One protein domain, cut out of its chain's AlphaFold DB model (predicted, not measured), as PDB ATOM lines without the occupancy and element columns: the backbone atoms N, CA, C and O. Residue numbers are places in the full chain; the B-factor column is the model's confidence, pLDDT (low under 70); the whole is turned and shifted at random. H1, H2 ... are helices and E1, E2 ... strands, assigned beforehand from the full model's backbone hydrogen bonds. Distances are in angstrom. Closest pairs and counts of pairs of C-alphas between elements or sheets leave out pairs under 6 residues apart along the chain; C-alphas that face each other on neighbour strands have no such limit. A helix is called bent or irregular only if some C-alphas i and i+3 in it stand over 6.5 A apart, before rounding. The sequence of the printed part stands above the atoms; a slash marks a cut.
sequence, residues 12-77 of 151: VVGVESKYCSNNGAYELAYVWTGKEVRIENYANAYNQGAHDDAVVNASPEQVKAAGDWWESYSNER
ATOM      1  N   VAL A  12      45.994 -22.090   7.274       91.31
ATOM      2  CA  VAL A  12      45.110 -22.630   6.241       91.31
ATOM      3  C   VAL A  12      45.605 -22.130   4.885       91.31
ATOM      4  O   VAL A  12      45.666 -20.922   4.647       91.31
ATOM      5  N   VAL A  13      45.962 -23.060   3.998       92.94
ATOM      6  CA  VAL A  13      46.443 -22.779   2.631       92.94
ATOM      7  C   VAL A  13      45.344 -22.889   1.580       92.94
ATOM      8  O   VAL A  13      45.466 -22.311   0.505       92.94
ATOM      9  N   GLY A  14      44.256 -23.595   1.882       91.06
ATOM     10  CA  GLY A  14      43.132 -23.766   0.973       91.06
ATOM     11  C   GLY A  14      41.882 -24.210   1.711       91.06
ATOM     12  O   GLY A  14      41.969 -24.814   2.778       91.06
ATOM     13  N   VAL A  15      40.723 -23.912   1.131       89.94
ATOM     14  CA  VAL A  15      39.419 -24.309   1.665       89.94
ATOM     15  C   VAL A  15      38.565 -24.816   0.518       89.94
ATOM     16  O   VAL A  15      38.513 -24.188  -0.539       89.94
ATOM     17  N   GLU A  16      37.932 -25.965   0.711       89.56
ATOM     18  CA  GLU A  16      37.004 -26.555  -0.248       89.56
ATOM     19  C   GLU A  16      35.647 -26.781   0.415       89.56
ATOM     20  O   GLU A  16      35.531 -27.523   1.391       89.56
ATOM     21  N   SER A  17      34.602 -26.166  -0.135       86.75
ATOM     22  CA  SER A  17      33.230 -26.422   0.292       86.75
ATOM     23  C   SER A  17      32.729 -27.731  -0.316       86.75
ATOM     24  O   SER A  17      32.805 -27.950  -1.527       86.75
ATOM     25  N   LYS A  18      32.183 -28.603   0.527       86.38
ATOM     26  CA  LYS A  18      31.613 -29.893   0.143       86.38
ATOM     27  C   LYS A  18      30.188 -30.022   0.667       86.38
ATOM     28  O   LYS A  18      29.747 -29.293   1.552       86.38
ATOM     29  N   TYR A  19      29.467 -30.986   0.112       82.88
ATOM     30  CA  TYR A  19      28.137 -31.358   0.569       82.88
ATOM     31  C   TYR A  19      28.016 -32.878   0.605       82.88
ATOM     32  O   TYR A  19      28.429 -33.557  -0.336       82.88
ATOM     33  N   CYS A  20      27.426 -33.420   1.668       79.31
ATOM     34  CA  CYS A  20      26.987 -34.812   1.677       79.31
ATOM     35  C   CYS A  20      25.664 -34.961   2.428       79.31
ATOM     36  O   CYS A  20      25.351 -34.182   3.326       79.31
ATOM     37  N   SER A  21      24.900 -36.002   2.093       76.38
ATOM     38  CA  SER A  21      23.590 -36.271   2.703       76.38
ATOM     39  C   SER A  21      23.641 -36.419   4.225       76.38
ATOM     40  O   SER A  21      22.670 -36.099   4.899       76.38
ATOM     41  N   ASN A  22      24.768 -36.894   4.764       73.44
ATOM     42  CA  ASN A  22      24.910 -37.199   6.188       73.44
ATOM     43  C   ASN A  22      25.341 -35.990   7.028       73.44
ATOM     44  O   ASN A  22      25.042 -35.954   8.216       73.44
ATOM     45  N   ASN A  23      26.048 -35.020   6.436       69.19
ATOM     46  CA  ASN A  23      26.620 -33.881   7.165       69.19
ATOM     47  C   ASN A  23      26.120 -32.517   6.665       69.19
ATOM     48  O   ASN A  23      26.507 -31.503   7.228       69.19
ATOM     49  N   GLY A  24      25.286 -32.470   5.622       78.75
ATOM     50  CA  GLY A  24      24.909 -31.216   4.978       78.75
ATOM     51  C   GLY A  24      26.093 -30.568   4.256       78.75
ATOM     52  O   GLY A  24      26.964 -31.268   3.731       78.75
ATOM     53  N   ALA A  25      26.100 -29.236   4.201       82.81
ATOM     54  CA  ALA A  25      27.234 -28.463   3.703       82.81
ATOM     55  C   ALA A  25      28.331 -28.404   4.775       82.81
ATOM     56  O   ALA A  25      28.035 -28.147   5.935       82.81
ATOM     57  N   TYR A  26      29.579 -28.644   4.382       82.69
ATOM     58  CA  TYR A  26      30.741 -28.614   5.269       82.69
ATOM     59  C   TYR A  26      31.970 -28.096   4.519       82.69
ATOM     60  O   TYR A  26      31.973 -28.013   3.288       82.69
ATOM     61  N   GLU A  27      33.023 -27.753   5.252       86.50
ATOM     62  CA  GLU A  27      34.259 -27.220   4.678       86.50
ATOM     63  C   GLU A  27      35.450 -28.114   4.998       86.50
ATOM     64  O   GLU A  27      35.606 -28.615   6.111       86.50
ATOM     65  N   LEU A  28      36.304 -28.312   3.999       87.50
ATOM     66  CA  LEU A  28      37.611 -28.931   4.144       87.50
ATOM     67  C   LEU A  28      38.664 -27.832   4.163       87.50
ATOM     68  O   LEU A  28      38.872 -27.170   3.148       87.50
ATOM     69  N   ALA A  29      39.349 -27.657   5.288       89.44
ATOM     70  CA  ALA A  29      40.513 -26.788   5.371       89.44
ATOM     71  C   ALA A  29      41.789 -27.606   5.153       89.44
ATOM     72  O   ALA A  29      42.050 -28.588   5.852       89.44
ATOM     73  N   TYR A  30      42.608 -27.172   4.203       91.25
ATOM     74  CA  TYR A  30      43.957 -27.680   3.992       91.25
ATOM     75  C   TYR A  30      44.899 -26.864   4.873       91.25
ATOM     76  O   TYR A  30      45.091 -25.669   4.646       91.25
ATOM     77  N   VAL A  31      45.454 -27.499   5.899       92.06
ATOM     78  CA  VAL A  31      46.278 -26.869   6.929       92.06
ATOM     79  C   VAL A  31      47.738 -27.222   6.698       92.06
ATOM     80  O   VAL A  31      48.115 -28.391   6.740       92.06
ATOM     81  N   TRP A  32      48.571 -26.208   6.488       94.50
ATOM     82  CA  TRP A  32      50.017 -26.347   6.442       94.50
ATOM     83  C   TRP A  32      50.606 -26.227   7.846       94.50
ATOM     84  O   TRP A  32      50.466 -25.197   8.507       94.50
ATOM     85  N   THR A  33      51.305 -27.273   8.282       92.75
ATOM     86  CA  THR A  33      51.927 -27.348   9.615       92.75
ATOM     87  C   THR A  33      53.353 -26.794   9.659       92.75
ATOM     88  O   THR A  33      54.033 -26.871  10.681       92.75
ATOM     89  N   GLY A  34      53.860 -26.300   8.525       92.44
ATOM     90  CA  GLY A  34      55.285 -26.026   8.325       92.44
ATOM     91  C   GLY A  34      56.085 -27.240   7.845       92.44
ATOM     92  O   GLY A  34      57.245 -27.080   7.468       92.44
ATOM     93  N   LYS A  35      55.491 -28.442   7.853       92.50
ATOM     94  CA  LYS A  35      56.149 -29.694   7.436       92.50
ATOM     95  C   LYS A  35      55.275 -30.595   6.570       92.50
ATOM     96  O   LYS A  35      55.817 -31.336   5.759       92.50
ATOM     97  N   GLU A  36      53.961 -30.548   6.752       91.31
ATOM     98  CA  GLU A  36      52.998 -31.365   6.017       91.31
ATOM     99  C   GLU A  36      51.661 -30.643   5.835       91.31
ATOM    100  O   GLU A  36      51.353 -29.689   6.558       91.31
ATOM    101  N   VAL A  37      50.859 -31.110   4.870       90.31
ATOM    102  CA  VAL A  37      49.460 -30.689   4.727       90.31
ATOM    103  C   VAL A  37      48.546 -31.703   5.413       90.31
ATOM    104  O   VAL A  37      48.468 -32.874   5.028       90.31
ATOM    105  N   ARG A  38      47.807 -31.221   6.412       89.44
ATOM    106  CA  ARG A  38      46.700 -31.916   7.080       89.44
ATOM    107  C   ARG A  38      45.375 -31.427   6.497       89.44
ATOM    108  O   ARG A  38      45.270 -30.275   6.088       89.44
ATOM    109  N   ILE A  39      44.368 -32.293   6.449       87.88
ATOM    110  CA  ILE A  39      43.015 -31.925   6.019       87.88
ATOM    111  C   ILE A  39      42.115 -31.965   7.242       87.88
ATOM    112  O   ILE A  39      42.018 -33.002   7.893       87.88
ATOM    113  N   GLU A  40      41.454 -30.851   7.529       85.25
ATOM    114  CA  GLU A  40      40.541 -30.717   8.655       85.25
ATOM    115  C   GLU A  40      39.122 -30.429   8.191       85.25
ATOM    116  O   GLU A  40      38.895 -29.621   7.293       85.25
ATOM    117  N   ASN A  41      38.161 -31.099   8.826       82.00
ATOM    118  CA  ASN A  41      36.746 -30.907   8.545       82.00
ATOM    119  C   ASN A  41      36.162 -29.851   9.487       82.00
ATOM    120  O   ASN A  41      36.158 -30.042  10.707       82.00
ATOM    121  N   TYR A  42      35.599 -28.800   8.907       77.44
ATOM    122  CA  TYR A  42      34.861 -27.735   9.579       77.44
ATOM    123  C   TYR A  42      33.375 -27.868   9.280       77.44
ATOM    124  O   TYR A  42      32.986 -28.403   8.240       77.44
ATOM    125  N   ALA A  43      32.547 -27.396  10.215       68.62
ATOM    126  CA  ALA A  43      31.093 -27.376  10.089       68.62
ATOM    127  C   ALA A  43      30.444 -28.729   9.727       68.62
ATOM    128  O   ALA A  43      29.341 -28.774   9.195       68.62
ATOM    129  N   ASN A  44      31.100 -29.852  10.040       69.31
ATOM    130  CA  ASN A  44      30.461 -31.164   9.977       69.31
ATOM    131  C   ASN A  44      29.741 -31.471  11.307       69.31
ATOM    132  O   ASN A  44      30.008 -30.851  12.342       69.31
ATOM    133  N   ALA A  45      28.858 -32.472  11.295       61.25
ATOM    134  CA  ALA A  45      28.063 -32.859  12.464       61.25
ATOM    135  C   ALA A  45      28.900 -33.298  13.691       61.25
ATOM    136  O   ALA A  45      28.366 -33.368  14.796       61.25
ATOM    137  N   TYR A  46      30.196 -33.583  13.512       58.81
ATOM    138  CA  TYR A  46      31.069 -34.184  14.527       58.81
ATOM    139  C   TYR A  46      32.063 -33.198  15.161       58.81
ATOM    140  O   TYR A  46      32.335 -33.301  16.354       58.81
ATOM    141  N   ASN A  47      32.578 -32.231  14.401       60.34
ATOM    142  CA  ASN A  47      33.621 -31.302  14.836       60.34
ATOM    143  C   ASN A  47      33.065 -29.945  15.290       60.34
ATOM    144  O   ASN A  47      33.792 -29.208  15.947       60.34
ATOM    145  N   GLN A  48      31.805 -29.609  14.966       62.16
ATOM    146  CA  GLN A  48      31.102 -28.370  15.370       62.16
ATOM    147  C   GLN A  48      31.903 -27.058  15.188       62.16
ATOM    148  O   GLN A  48      31.583 -26.044  15.806       62.16
ATOM    149  N   GLY A  49      32.950 -27.052  14.354       62.47
ATOM    150  CA  GLY A  49      33.696 -25.840  14.022       62.47
ATOM    151  C   GLY A  49      32.797 -24.866  13.269       62.47
ATOM    152  O   GLY A  49      32.004 -25.299  12.430       62.47
ATOM    153  N   ALA A  50      32.907 -23.570  13.561       64.19
ATOM    154  CA  ALA A  50      32.196 -22.560  12.789       64.19
ATOM    155  C   ALA A  50      32.755 -22.521  11.357       64.19
ATOM    156  O   ALA A  50      33.963 -22.668  11.169       64.19
ATOM    157  N   HIS A  51      31.890 -22.304  10.359       62.50
ATOM    158  CA  HIS A  51      32.306 -22.076   8.965       62.50
ATOM    159  C   HIS A  51      33.373 -20.971   8.877       62.50
ATOM    160  O   HIS A  51      34.423 -21.140   8.268       62.50
ATOM    161  N   ASP A  52      33.163 -19.875   9.607       63.69
ATOM    162  CA  ASP A  52      34.034 -18.695   9.580       63.69
ATOM    163  C   ASP A  52      35.464 -18.939  10.109       63.69
ATOM    164  O   ASP A  52      36.323 -18.067   9.975       63.69
ATOM    165  N   ASP A  53      35.750 -20.102  10.709       70.06
ATOM    166  CA  ASP A  53      37.101 -20.448  11.161       70.06
ATOM    167  C   ASP A  53      37.982 -21.004  10.021       70.06
ATOM    168  O   ASP A  53      39.213 -20.927  10.108       70.06
ATOM    169  N   ALA A  54      37.400 -21.520   8.931       69.56
ATOM    170  CA  ALA A  54      38.135 -22.020   7.769       69.56
ATOM    171  C   ALA A  54      38.468 -20.877   6.792       69.56
ATOM    172  O   ALA A  54      37.949 -20.800   5.683       69.56
ATOM    173  N   VAL A  55      39.355 -19.965   7.196       82.56
ATOM    174  CA  VAL A  55      39.808 -18.853   6.342       82.56
ATOM    175  C   VAL A  55      41.264 -19.054   5.952       82.56
ATOM    176  O   VAL A  55      42.123 -19.223   6.815       82.56
ATOM    177  N   VAL A  56      41.546 -18.982   4.648       87.62
ATOM    178  CA  VAL A  56      42.918 -18.995   4.124       87.62
ATOM    179  C   VAL A  56      43.690 -17.807   4.698       87.62
ATOM    180  O   VAL A  56      43.347 -16.653   4.446       87.62
ATOM    181  N   ASN A  57      44.735 -18.097   5.469       89.94
ATOM    182  CA  ASN A  57      45.571 -17.103   6.147       89.94
ATOM    183  C   ASN A  57      47.077 -17.319   5.912       89.94
ATOM    184  O   ASN A  57      47.899 -16.645   6.531       89.94
ATOM    185  N   ALA A  58      47.437 -18.254   5.031       90.50
ATOM    186  CA  ALA A  58      48.815 -18.537   4.658       90.50
ATOM    187  C   ALA A  58      49.426 -17.442   3.763       90.50
ATOM    188  O   ALA A  58      48.753 -16.874   2.902       90.50
ATOM    189  N   SER A  59      50.728 -17.193   3.923       93.56
ATOM    190  CA  SER A  59      51.504 -16.361   2.996       93.56
ATOM    191  C   SER A  59      51.712 -17.068   1.643       93.56
ATOM    192  O   SER A  59      51.625 -18.300   1.577       93.56
ATOM    193  N   PRO A  60      52.052 -16.340   0.562       93.50
ATOM    194  CA  PRO A  60      52.380 -16.952  -0.729       93.50
ATOM    195  C   PRO A  60      53.493 -18.007  -0.640       93.50
ATOM    196  O   PRO A  60      53.414 -19.059  -1.272       93.50
ATOM    197  N   GLU A  61      54.507 -17.770   0.192       93.25
ATOM    198  CA  GLU A  61      55.617 -18.699   0.416       93.25
ATOM    199  C   GLU A  61      55.146 -19.978   1.115       93.25
ATOM    200  O   GLU A  61      55.589 -21.071   0.765       93.25
ATOM    201  N   GLN A  62      54.220 -19.858   2.071       94.12
ATOM    202  CA  GLN A  62      53.623 -21.004   2.760       94.12
ATOM    203  C   GLN A  62      52.715 -21.812   1.828       94.12
ATOM    204  O   GLN A  62      52.792 -23.038   1.831       94.12
ATOM    205  N   VAL A  63      51.916 -21.150   0.984       94.06
ATOM    206  CA  VAL A  63      51.102 -21.813  -0.051       94.06
ATOM    207  C   VAL A  63      51.997 -22.563  -1.036       94.06
ATOM    208  O   VAL A  63      51.733 -23.726  -1.351       94.06
ATOM    209  N   LYS A  64      53.095 -21.940  -1.481       92.25
ATOM    210  CA  LYS A  64      54.069 -22.586  -2.364       92.25
ATOM    211  C   LYS A  64      54.705 -23.807  -1.699       92.25
ATOM    212  O   LYS A  64      54.706 -24.874  -2.304       92.25
ATOM    213  N   ALA A  65      55.202 -23.671  -0.468       92.94
ATOM    214  CA  ALA A  65      55.829 -24.766   0.272       92.94
ATOM    215  C   ALA A  65      54.860 -25.936   0.511       92.94
ATOM    216  O   ALA A  65      55.220 -27.092   0.299       92.94
ATOM    217  N   ALA A  66      53.613 -25.635   0.876       92.81
ATOM    218  CA  ALA A  66      52.560 -26.631   1.029       92.81
ATOM    219  C   ALA A  66      52.229 -27.334  -0.296       92.81
ATOM    220  O   ALA A  66      52.027 -28.546  -0.317       92.81
ATOM    221  N   GLY A  67      52.205 -26.593  -1.407       91.44
ATOM    222  CA  GLY A  67      52.004 -27.153  -2.740       91.44
ATOM    223  C   GLY A  67      53.163 -28.042  -3.197       91.44
ATOM    224  O   GLY A  67      52.915 -29.110  -3.744       91.44
ATOM    225  N   ASP A  68      54.409 -27.638  -2.927       90.06
ATOM    226  CA  ASP A  68      55.618 -28.417  -3.237       90.06
ATOM    227  C   ASP A  68      55.629 -29.736  -2.438       90.06
ATOM    228  O   ASP A  68      55.920 -30.808  -2.978       90.06
ATOM    229  N   TRP A  69      55.239 -29.676  -1.159       90.12
ATOM    230  CA  TRP A  69      55.035 -30.866  -0.334       90.12
ATOM    231  C   TRP A  69      53.922 -31.755  -0.897       90.12
ATOM    232  O   TRP A  69      54.123 -32.957  -1.056       90.12
ATOM    233  N   TRP A  70      52.768 -31.182  -1.249       88.00
ATOM    234  CA  TRP A  70      51.630 -31.941  -1.775       88.00
ATOM    235  C   TRP A  70      51.980 -32.670  -3.071       88.00
ATOM    236  O   TRP A  70      51.644 -33.839  -3.235       88.00
ATOM    237  N   GLU A  71      52.678 -32.000  -3.985       84.88
ATOM    238  CA  GLU A  71      53.149 -32.586  -5.243       84.88
ATOM    239  C   GLU A  71      54.085 -33.779  -4.993       84.88
ATOM    240  O   GLU A  71      53.976 -34.802  -5.665       84.88
ATOM    241  N   SER A  72      54.935 -33.689  -3.967       82.31
ATOM    242  CA  SER A  72      55.879 -34.753  -3.604       82.31
ATOM    243  C   SER A  72      55.218 -35.935  -2.879       82.31
ATOM    244  O   SER A  72      55.639 -37.072  -3.066       82.31
ATOM    245  N   TYR A  73      54.184 -35.688  -2.062       76.88
ATOM    246  CA  TYR A  73      53.590 -36.693  -1.163       76.88
ATOM    247  C   TYR A  73      52.226 -37.243  -1.603       76.88
ATOM    248  O   TYR A  73      51.800 -38.294  -1.120       76.88
ATOM    249  N   SER A  74      51.499 -36.583  -2.509       68.00
ATOM    250  CA  SER A  74      50.133 -37.016  -2.857       68.00
ATOM    251  C   SER A  74      50.071 -38.327  -3.647       68.00
ATOM    252  O   SER A  74      49.059 -39.020  -3.542       68.00
ATOM    253  N   ASN A  75      51.159 -38.745  -4.303       62.06
ATOM    254  CA  ASN A  75      51.272 -40.086  -4.898       62.06
ATOM    255  C   ASN A  75      51.183 -41.222  -3.863       62.06
ATOM    256  O   ASN A  75      50.802 -42.333  -4.222       62.06
ATOM    257  N   GLU A  76      51.530 -40.974  -2.596       55.44
ATOM    258  CA  GLU A  76      51.472 -41.993  -1.538       55.44
ATOM    259  C   GLU A  76      50.094 -42.072  -0.864       55.44
ATOM    260  O   GLU A  76      49.747 -43.098  -0.281       55.44
ATOM    261  N   ARG A  77      49.299 -40.992  -0.925       52.66
ATOM    262  CA  ARG A  77      48.023 -40.870  -0.195       52.66
ATOM    263  C   ARG A  77      46.779 -40.980  -1.065       52.66
ATOM    264  O   ARG A  77      45.761 -41.472  -0.581       52.66
TER     265      ARG A  77
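This is residues 12 to 77 of the 151 residues of an uncharacterized protein of Vibrio harveyi (UniProt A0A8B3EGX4). A strongly twisted sheet of three strands, E1, E2 and E3, has one helix, H1, set across one end of its strands over one face, and the hairpin turn of E1 and E2 reaches away at the other end. A long unnamed stretch, residues 43 to 59, leads from the end of E3 back to the helix. The printed part has 66 residues, with three named strands and then one named helix along the chain; the sheet's order is E1 - E2 - E3, all antiparallel, and the class is mixed, helices and strands. The whole is only just compact, close to loose, with a radius of gyration of the C-alphas of 12.7 A and spans of 33 by 26 by 15 A.

The strands E1, residues 12 to 20, E2, residues 24 to 32, and E3, residues 37 to 42, form a meander, each strand the antiparallel neighbour of the one before. E2 is the inner strand, and E1 and E3 are edge strands. E1 and E2 form a hairpin, their directions at 158 degrees; N 16 and O 28, 2.9 A apart, and N 20 and O 24, 3.0 A apart, are within hydrogen-bond range. E2 and E3 form a hairpin at 153 degrees, with N 29 and O 40 at 2.8 A and N 38 and O 31 at 2.9 A. The helix H1, residues 60 to 77, is on one face of this sheet, two layers in all, at a height over the sheet of 9.2 A. It runs across the strands, at 68 degrees to E2 on the local plane. It lies over E2 and E3; 2 of its C-alphas fall on E1, only just too few for it to lie over E1 as well. The closest C-alphas of H1 and E1 are those of Val 63 and Val 13, 5.5 A apart; for E2 they are those of Ala 66 and Trp 32, 6.0 A apart. In H1, 11 of 14 O i to N i+4 pairs are within hydrogen-bond range.

E1 begins at C-alpha 12, at (45.110, -22.630, 6.241), and is 22.3 A long. E2 is 25.6 A long and E3 15.7 A. H1 is 24.3 A long and ends at C-alpha 77, at (48.023, -40.870, -0.195). It has a kink of 41 degrees near residue 71 and is irregular, with C-alphas 72 and 75 lying 7.2 A apart.

The two C-alphas farthest apart, those of Ser 21 and Glu 61, are separated by 36.6 A. The printed part has no cut. The links E1 to E2 and E2 to E3 are tight; the link E3 to H1, 17 residues, is long. The mean pLDDT of the printed part is 81.6, and the model's confidence is under 70 at residue 23, residues 43 to 52, residue 54 and residues 74 to 77.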